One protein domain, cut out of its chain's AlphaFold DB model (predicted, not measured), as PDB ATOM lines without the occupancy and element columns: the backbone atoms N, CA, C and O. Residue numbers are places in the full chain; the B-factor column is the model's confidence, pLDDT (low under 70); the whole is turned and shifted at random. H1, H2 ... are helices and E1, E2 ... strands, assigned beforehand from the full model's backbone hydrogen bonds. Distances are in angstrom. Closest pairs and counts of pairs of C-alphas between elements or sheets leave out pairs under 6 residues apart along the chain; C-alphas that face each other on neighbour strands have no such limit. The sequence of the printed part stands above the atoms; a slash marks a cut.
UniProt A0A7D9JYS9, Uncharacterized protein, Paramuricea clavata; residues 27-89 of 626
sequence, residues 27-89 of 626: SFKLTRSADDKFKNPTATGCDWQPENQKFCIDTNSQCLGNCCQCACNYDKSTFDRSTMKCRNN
ATOM      1  N   SER A  27     -43.741   8.492 -35.317       41.09
ATOM      2  CA  SER A  27     -43.472   7.300 -34.512       41.09
ATOM      3  C   SER A  27     -42.972   7.708 -33.124       41.09
ATOM      4  O   SER A  27     -41.785   7.947 -32.886       41.09
ATOM      5  N   PHE A  28     -43.896   7.807 -32.168       46.28
ATOM      6  CA  PHE A  28     -43.569   8.211 -30.804       46.28
ATOM      7  C   PHE A  28     -42.753   7.116 -30.100       46.28
ATOM      8  O   PHE A  28     -43.268   6.097 -29.628       46.28
ATOM      9  N   LYS A  29     -41.440   7.345 -30.010       45.53
ATOM     10  CA  LYS A  29     -40.519   6.541 -29.203       45.53
ATOM     11  C   LYS A  29     -40.701   6.903 -27.730       45.53
ATOM     12  O   LYS A  29     -40.161   7.909 -27.260       45.53
ATOM     13  N   LEU A  30     -41.450   6.076 -26.998       50.88
ATOM     14  CA  LEU A  30     -41.654   6.220 -25.555       50.88
ATOM     15  C   LEU A  30     -40.312   6.028 -24.843       50.88
ATOM     16  O   LEU A  30     -39.827   4.911 -24.645       50.88
ATOM     17  N   THR A  31     -39.666   7.152 -24.538       38.25
ATOM     18  CA  THR A  31     -38.296   7.179 -24.032       38.25
ATOM     19  C   THR A  31     -38.284   6.817 -22.552       38.25
ATOM     20  O   THR A  31     -38.978   7.427 -21.744       38.25
ATOM     21  N   ARG A  32     -37.482   5.799 -22.235       47.75
ATOM     22  CA  ARG A  32     -37.288   5.166 -20.926       47.75
ATOM     23  C   ARG A  32     -37.214   6.169 -19.764       47.75
ATOM     24  O   ARG A  32     -36.327   7.017 -19.742       47.75
ATOM     25  N   SER A  33     -38.065   5.976 -18.760       43.00
ATOM     26  CA  SER A  33     -37.854   6.459 -17.389       43.00
ATOM     27  C   SER A  33     -37.768   5.253 -16.438       43.00
ATOM     28  O   SER A  33     -38.027   4.125 -16.862       43.00
ATOM     29  N   ALA A  34     -37.369   5.459 -15.182       51.72
ATOM     30  CA  ALA A  34     -37.166   4.389 -14.192       51.72
ATOM     31  C   ALA A  34     -38.437   4.070 -13.377       51.72
ATOM     32  O   ALA A  34     -38.369   3.595 -12.249       51.72
ATOM     33  N   ASP A  35     -39.602   4.354 -13.952       58.25
ATOM     34  CA  ASP A  35     -40.918   4.351 -13.317       58.25
ATOM     35  C   ASP A  35     -41.972   4.038 -14.402       58.25
ATOM     36  O   ASP A  35     -41.656   4.107 -15.594       58.25
ATOM     37  N   ASP A  36     -43.235   3.776 -14.039       67.31
ATOM     38  CA  ASP A  36     -44.354   3.622 -14.996       67.31
ATOM     39  C   ASP A  36     -44.816   4.977 -15.560       67.31
ATOM     40  O   ASP A  36     -45.968   5.391 -15.418       67.31
ATOM     41  N   LYS A  37     -43.863   5.682 -16.173       74.06
ATOM     42  CA  LYS A  37     -43.993   7.018 -16.741       74.06
ATOM     43  C   LYS A  37     -44.011   6.950 -18.266       74.06
ATOM     44  O   LYS A  37     -43.007   6.604 -18.891       74.06
ATOM     45  N   PHE A  38     -45.125   7.336 -18.872       73.44
ATOM     46  CA  PHE A  38     -45.342   7.338 -20.319       73.44
ATOM     47  C   PHE A  38     -45.574   8.767 -20.815       73.44
ATOM     48  O   PHE A  38     -46.125   9.597 -20.100       73.44
ATOM     49  N   LYS A  39     -45.117   9.094 -22.028       75.25
ATOM     50  CA  LYS A  39     -45.405  10.407 -22.622       75.25
ATOM     51  C   LYS A  39     -46.845  10.450 -23.112       75.25
ATOM     52  O   LYS A  39     -47.312   9.471 -23.697       75.25
ATOM     53  N   ASN A  40     -47.504  11.589 -22.932       74.75
ATOM     54  CA  ASN A  40     -48.759  11.868 -23.616       74.75
ATOM     55  C   ASN A  40     -48.471  12.030 -25.128       74.75
ATOM     56  O   ASN A  40     -47.678  12.903 -25.485       74.75
ATOM     57  N   PRO A  41     -49.063  11.216 -26.027       68.06
ATOM     58  CA  PRO A  41     -48.839  11.331 -27.470       68.06
ATOM     59  C   PRO A  41     -49.541  12.547 -28.102       68.06
ATOM     60  O   PRO A  41     -49.206  12.909 -29.224       68.06
ATOM     61  N   THR A  42     -50.493  13.177 -27.404       69.31
ATOM     62  CA  THR A  42     -51.214  14.379 -27.870       69.31
ATOM     63  C   THR A  42     -50.531  15.694 -27.481       69.31
ATOM     64  O   THR A  42     -50.893  16.738 -28.013       69.31
ATOM     65  N   ALA A  43     -49.513  15.657 -26.611       69.62
ATOM     66  CA  ALA A  43     -48.816  16.847 -26.121       69.62
ATOM     67  C   ALA A  43     -47.859  17.435 -27.181       69.62
ATOM     68  O   ALA A  43     -46.649  17.187 -27.176       69.62
ATOM     69  N   THR A  44     -48.413  18.205 -28.120       65.50
ATOM     70  CA  THR A  44     -47.658  18.974 -29.118       65.50
ATOM     71  C   THR A  44     -47.195  20.302 -28.529       65.50
ATOM     72  O   THR A  44     -47.982  21.235 -28.396       65.50
ATOM     73  N   GLY A  45     -45.907  20.390 -28.198       67.00
ATOM     74  CA  GLY A  45     -45.397  21.454 -27.332       67.00
ATOM     75  C   GLY A  45     -45.554  21.063 -25.861       67.00
ATOM     76  O   GLY A  45     -46.463  20.318 -25.501       67.00
ATOM     77  N   CYS A  46     -44.626  21.512 -25.014       67.62
ATOM     78  CA  CYS A  46     -44.594  21.122 -23.600       67.62
ATOM     79  C   CYS A  46     -45.163  22.193 -22.664       67.62
ATOM     80  O   CYS A  46     -44.718  22.356 -21.525       67.62
ATOM     81  N   ASP A  47     -46.170  22.897 -23.166       68.19
ATOM     82  CA  ASP A  47     -46.895  23.931 -22.451       68.19
ATOM     83  C   ASP A  47     -48.071  23.318 -21.681       68.19
ATOM     84  O   ASP A  47     -48.682  22.323 -22.089       68.19
ATOM     85  N   TRP A  48     -48.373  23.898 -20.521       66.88
ATOM     86  CA  TRP A  48     -49.438  23.406 -19.658       66.88
ATOM     87  C   TRP A  48     -50.802  23.740 -20.275       66.88
ATOM     88  O   TRP A  48     -51.205  24.901 -20.328       66.88
ATOM     89  N   GLN A  49     -51.510  22.713 -20.746       71.50
ATOM     90  CA  GLN A  49     -52.870  22.814 -21.279       71.50
ATOM     91  C   GLN A  49     -53.788  21.785 -20.595       71.50
ATOM     92  O   GLN A  49     -53.358  20.643 -20.394       71.50
ATOM     93  N   PRO A  50     -55.057  22.123 -20.286       72.44
ATOM     94  CA  PRO A  50     -55.999  21.195 -19.643       72.44
ATOM     95  C   PRO A  50     -56.218  19.888 -20.421       72.44
ATOM     96  O   PRO A  50     -56.414  18.827 -19.829       72.44
ATOM     97  N   GLU A  51     -56.127  19.938 -21.750       71.62
ATOM     98  CA  GLU A  51     -56.244  18.771 -22.635       71.62
ATOM     99  C   GLU A  51     -55.126  17.743 -22.387       71.62
ATOM    100  O   GLU A  51     -55.386  16.538 -22.334       71.62
ATOM    101  N   ASN A  52     -53.904  18.211 -22.101       69.81
ATOM    102  CA  ASN A  52     -52.785  17.340 -21.743       69.81
ATOM    103  C   ASN A  52     -52.998  16.656 -20.383       69.81
ATOM    104  O   ASN A  52     -52.561  15.519 -20.197       69.81
ATOM    105  N   GLN A  53     -53.702  17.312 -19.453       79.81
ATOM    106  CA  GLN A  53     -54.090  16.715 -18.174       79.81
ATOM    107  C   GLN A  53     -55.185  15.660 -18.341       79.81
ATOM    108  O   GLN A  53     -55.116  14.602 -17.708       79.81
ATOM    109  N   LYS A  54     -56.164  15.911 -19.222       83.19
ATOM    110  CA  LYS A  54     -57.254  14.972 -19.503       83.19
ATOM    111  C   LYS A  54     -56.726  13.606 -19.942       83.19
ATOM    112  O   LYS A  54     -57.174  12.601 -19.401       83.19
ATOM    113  N   PHE A  55     -55.729  13.550 -20.831       84.00
ATOM    114  CA  PHE A  55     -55.130  12.273 -21.236       84.00
ATOM    115  C   PHE A  55     -54.554  11.490 -20.043       84.00
ATOM    116  O   PHE A  55     -54.782  10.288 -19.942       84.00
ATOM    117  N   CYS A  56     -53.859  12.131 -19.095       84.56
ATOM    118  CA  CYS A  56     -53.379  11.402 -17.916       84.56
ATOM    119  C   CYS A  56     -54.552  10.888 -17.050       84.56
ATOM    120  O   CYS A  56     -54.548   9.724 -16.641       84.56
ATOM    121  N   ILE A  57     -55.599  11.695 -16.846       84.12
ATOM    122  CA  ILE A  57     -56.790  11.302 -16.070       84.12
ATOM    123  C   ILE A  57     -57.534  10.127 -16.728       84.12
ATOM    124  O   ILE A  57     -57.749   9.105 -16.077       84.12
ATOM    125  N   ASP A  58     -57.856  10.223 -18.022       83.50
ATOM    126  CA  ASP A  58     -58.565   9.187 -18.796       83.50
ATOM    127  C   ASP A  58     -57.802   7.845 -18.810       83.50
ATOM    128  O   ASP A  58     -58.400   6.771 -18.941       83.50
ATOM    129  N   THR A  59     -56.477   7.899 -18.639       80.62
ATOM    130  CA  THR A  59     -55.568   6.747 -18.570       80.62
ATOM    131  C   THR A  59     -55.285   6.255 -17.133       80.62
ATOM    132  O   THR A  59     -54.397   5.424 -16.930       80.62
ATOM    133  N   ASN A  60     -56.060   6.695 -16.127       87.06
ATOM    134  CA  ASN A  60     -55.908   6.376 -14.691       87.06
ATOM    135  C   ASN A  60     -54.536   6.774 -14.092       87.06
ATOM    136  O   ASN A  60     -53.968   6.062 -13.256       87.06
ATOM    137  N   SER A  61     -53.970   7.897 -14.530       84.94
ATOM    138  CA  SER A  61     -52.594   8.301 -14.226       84.94
ATOM    139  C   SER A  61     -52.480   9.764 -13.778       84.94
ATOM    140  O   SER A  61     -53.361  10.589 -14.009       84.94
ATOM    141  N   GLN A  62     -51.379  10.089 -13.105       89.06
ATOM    142  CA  GLN A  62     -51.052  11.430 -12.628       89.06
ATOM    143  C   GLN A  62     -50.169  12.157 -13.651       89.06
ATOM    144  O   GLN A  62     -49.246  11.555 -14.200       89.06
ATOM    145  N   CYS A  63     -50.389  13.452 -13.882       87.88
ATOM    146  CA  CYS A  63     -49.408  14.268 -14.601       87.88
ATOM    147  C   CYS A  63     -48.112  14.427 -13.806       87.88
ATOM    148  O   CYS A  63     -48.139  14.627 -12.593       87.88
ATOM    149  N   LEU A  64     -46.990  14.485 -14.518       85.31
ATOM    150  CA  LEU A  64     -45.724  14.993 -14.007       85.31
ATOM    151  C   LEU A  64     -45.398  16.324 -14.679       85.31
ATOM    152  O   LEU A  64     -45.387  16.419 -15.907       85.31
ATOM    153  N   GLY A  65     -45.133  17.349 -13.866       85.12
ATOM    154  CA  GLY A  65     -44.856  18.703 -14.339       85.12
ATOM    155  C   GLY A  65     -45.967  19.233 -15.251       85.12
ATOM    156  O   GLY A  65     -47.117  19.366 -14.848       85.12
ATOM    157  N   ASN A  66     -45.613  19.497 -16.504       80.88
ATOM    158  CA  ASN A  66     -46.458  20.064 -17.558       80.88
ATOM    159  C   ASN A  66     -47.398  19.059 -18.263       80.88
ATOM    160  O   ASN A  66     -47.845  19.326 -19.374       80.88
ATOM    161  N   CYS A  67     -47.675  17.890 -17.673       79.75
ATOM    162  CA  CYS A  67     -48.471  16.810 -18.280       79.75
ATOM    163  C   CYS A  67     -47.909  16.207 -19.594       79.75
ATOM    164  O   CYS A  67     -48.537  15.317 -20.166       79.75
ATOM    165  N   CYS A  68     -46.701  16.577 -20.050       80.00
ATOM    166  CA  CYS A  68     -46.032  15.879 -21.162       80.00
ATOM    167  C   CYS A  68     -45.712  14.413 -20.836       80.00
ATOM    168  O   CYS A  68     -45.524  13.587 -21.735       80.00
ATOM    169  N   GLN A  69     -45.622  14.091 -19.546       83.75
ATOM    170  CA  GLN A  69     -45.410  12.751 -19.034       83.75
ATOM    171  C   GLN A  69     -46.472  12.440 -17.979       83.75
ATOM    172  O   GLN A  69     -46.624  13.172 -17.002       83.75
ATOM    173  N   CYS A  70     -47.189  11.346 -18.186       83.88
ATOM    174  CA  CYS A  70     -48.103  10.754 -17.226       83.88
ATOM    175  C   CYS A  70     -47.381   9.658 -16.430       83.88
ATOM    176  O   CYS A  70     -46.442   9.044 -16.941       83.88
ATOM    177  N   ALA A  71     -47.825   9.378 -15.207       85.62
ATOM    178  CA  ALA A  71     -47.290   8.343 -14.328       85.62
ATOM    179  C   ALA A  71     -48.421   7.548 -13.675       85.62
ATOM    180  O   ALA A  71     -49.373   8.140 -13.168       85.62
ATOM    181  N   CYS A  72     -48.338   6.218 -13.641       84.38
ATOM    182  CA  CYS A  72     -49.354   5.443 -12.929       84.38
ATOM    183  C   CYS A  72     -49.373   5.791 -11.431       84.38
ATOM    184  O   CYS A  72     -48.355   5.686 -10.754       84.38
ATOM    185  N   ASN A  73     -50.546   6.205 -10.934       71.12
ATOM    186  CA  ASN A  73     -50.702   6.933  -9.663       71.12
ATOM    187  C   ASN A  73     -50.353   6.105  -8.404       71.12
ATOM    188  O   ASN A  73     -50.211   6.650  -7.315       71.12
ATOM    189  N   TYR A  74     -50.199   4.783  -8.545       69.25
ATOM    190  CA  TYR A  74     -49.754   3.882  -7.482       69.25
ATOM    191  C   TYR A  74     -48.472   3.148  -7.888       69.25
ATOM    192  O   TYR A  74     -48.368   2.636  -9.009       69.25
ATOM    193  N   ASP A  75     -47.569   2.919  -6.928       63.50
ATOM    194  CA  ASP A  75     -46.414   2.010  -7.070       63.50
ATOM    195  C   ASP A  75     -46.832   0.593  -7.534       63.50
ATOM    196  O   ASP A  75     -46.051  -0.156  -8.137       63.50
ATOM    197  N   LYS A  76     -48.090   0.232  -7.253       65.75
ATOM    198  CA  LYS A  76     -48.749  -1.051  -7.537       65.75
ATOM    199  C   LYS A  76     -49.322  -1.173  -8.947       65.75
ATOM    200  O   LYS A  76     -49.485  -2.293  -9.431       65.75
ATOM    201  N   SER A  77     -49.562  -0.051  -9.619       69.19
ATOM    202  CA  SER A  77     -50.135  -0.017 -10.967       69.19
ATOM    203  C   SER A  77     -49.101  -0.130 -12.095       69.19
ATOM    204  O   SER A  77     -47.905   0.075 -11.887       69.19
ATOM    205  N   THR A  78     -49.589  -0.497 -13.285       72.19
ATOM    206  CA  THR A  78     -48.825  -0.681 -14.533       72.19
ATOM    207  C   THR A  78     -49.606  -0.123 -15.719       72.19
ATOM    208  O   THR A  78     -50.816  -0.358 -15.784       72.19
ATOM    209  N   PHE A  79     -48.954   0.537 -16.679       74.06
ATOM    210  CA  PHE A  79     -49.643   1.129 -17.837       74.06
ATOM    211  C   PHE A  79     -49.982   0.099 -18.932       74.06
ATOM    212  O   PHE A  79     -49.191  -0.148 -19.843       74.06
ATOM    213  N   ASP A  80     -51.179  -0.482 -18.861       73.75
ATOM    214  CA  ASP A  80     -51.690  -1.431 -19.848       73.75
ATOM    215  C   ASP A  80     -51.996  -0.733 -21.180       73.75
ATOM    216  O   ASP A  80     -52.953   0.030 -21.303       73.75
ATOM    217  N   ARG A  81     -51.191  -1.039 -22.200       65.50
ATOM    218  CA  ARG A  81     -51.292  -0.503 -23.562       65.50
ATOM    219  C   ARG A  81     -52.528  -1.011 -24.310       65.50
ATOM    220  O   ARG A  81     -52.966  -0.328 -25.229       65.50
ATOM    221  N   SER A  82     -53.081  -2.175 -23.959       64.44
ATOM    222  CA  SER A  82     -54.258  -2.722 -24.650       64.44
ATOM    223  C   SER A  82     -55.517  -1.906 -24.351       64.44
ATOM    224  O   SER A  82     -56.318  -1.654 -25.245       64.44
ATOM    225  N   THR A  83     -55.632  -1.401 -23.120       73.56
ATOM    226  CA  THR A  83     -56.700  -0.493 -22.676       73.56
ATOM    227  C   THR A  83     -56.267   0.974 -22.610       73.56
ATOM    228  O   THR A  83     -57.081   1.822 -22.259       73.56
ATOM    229  N   MET A  84     -54.985   1.267 -22.870       73.50
ATOM    230  CA  MET A  84     -54.298   2.535 -22.565       73.50
ATOM    231  C   MET A  84     -54.554   3.029 -21.128       73.50
ATOM    232  O   MET A  84     -54.810   4.207 -20.916       73.50
ATOM    233  N   LYS A  85     -54.528   2.150 -20.116       81.94
ATOM    234  CA  LYS A  85     -54.866   2.520 -18.726       81.94
ATOM    235  C   LYS A  85     -53.902   1.945 -17.705       81.94
ATOM    236  O   LYS A  85     -53.487   0.795 -17.792       81.94
ATOM    237  N   CYS A  86     -53.611   2.716 -16.667       80.81
ATOM    238  CA  CYS A  86     -52.963   2.208 -15.470       80.81
ATOM    239  C   CYS A  86     -53.892   1.220 -14.752       80.81
ATOM    240  O   CYS A  86     -54.891   1.598 -14.138       80.81
ATOM    241  N   ARG A  87     -53.550  -0.067 -14.847       77.69
ATOM    242  CA  ARG A  87     -54.220  -1.177 -14.163       77.69
ATOM    243  C   ARG A  87     -53.481  -1.445 -12.853       77.69
ATOM    244  O   ARG A  87     -52.261  -1.622 -12.875       77.69
ATOM    245  N   ASN A  88     -54.182  -1.472 -11.718       77.62
ATOM    246  CA  ASN A  88     -53.599  -2.018 -10.492       77.62
ATOM    247  C   ASN A  88     -53.673  -3.551 -10.541       77.62
ATOM    248  O   ASN A  88     -54.712  -4.105 -10.890       77.62
ATOM    249  N   ASN A  89     -52.574  -4.236 -10.220       71.94
ATOM    250  CA  ASN A  89     -52.494  -5.698 -10.284       71.94
ATOM    251  C   ASN A  89     -52.384  -6.303  -8.879       71.94
ATOM    252  O   ASN A  89     -51.465  -7.079  -8.599       71.94
TER     253      ASN A  89
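This is residues 27 to 89 of the 626 residues of an uncharacterized protein of Paramuricea clavata (UniProt A0A7D9JYS9). A small three-stranded sheet has helix H1 over one face; the hairpin E4 and E5 lies past the end of E3, only partly face to face with the sheet. The printed 63 residues run E1 H1 E2 E3 E4 E5, mixed in class, under half in named elements; the sheet, E1 E3 E2, is antiparallel. The whole is compact, radius of gyration of the C-alphas 10.9 A, spans 32 by 23 by 21 A.

E1, residues 37 to 39, is antiparallel to E3, residues 69 to 72 (N 38 to O 70, 2.9 A). H1, residues 50 to 58, is on the sheet, its height over the sheet 8.9 A, over E2, residues 61 to 64, and only just not over E3, with 2 C-alphas there; the closest C-alphas of H1 and E2 are those of Cys 56 and Gln 62, 5.8 A apart, and the closest of H1 and E3 are those of Cys 56 and Cys 70, 5.4 A apart. In H1, 4 of 5 O i to N i+4 pairs are within hydrogen-bond range. E2 and E3 form a hairpin (N 62 to O 71, 2.8 A). E1, H1 and E2 make a split strand-helix-strand unit, E3 between its strands, crossover right-handed. E4, residues 77 to 80, and E5, residues 85 to 88, are a hairpin (N 78 to O 87, 2.9 A); the sheets make a sandwich, two sheets face to face, planes 40 degrees apart.

E1 begins at C-alpha 37 (-43.993, 7.018, -16.741); E5 ends at C-alpha 88 (-53.599, -2.018, -10.492). H1 spans 12.3 A, E3 10.3 A.

The farthest C-alphas, Gly 45 and Asn 89, are 32.8 A apart. There is no cut and no long link; pLDDT is under 70 in 25 residues, among them 27 to 36.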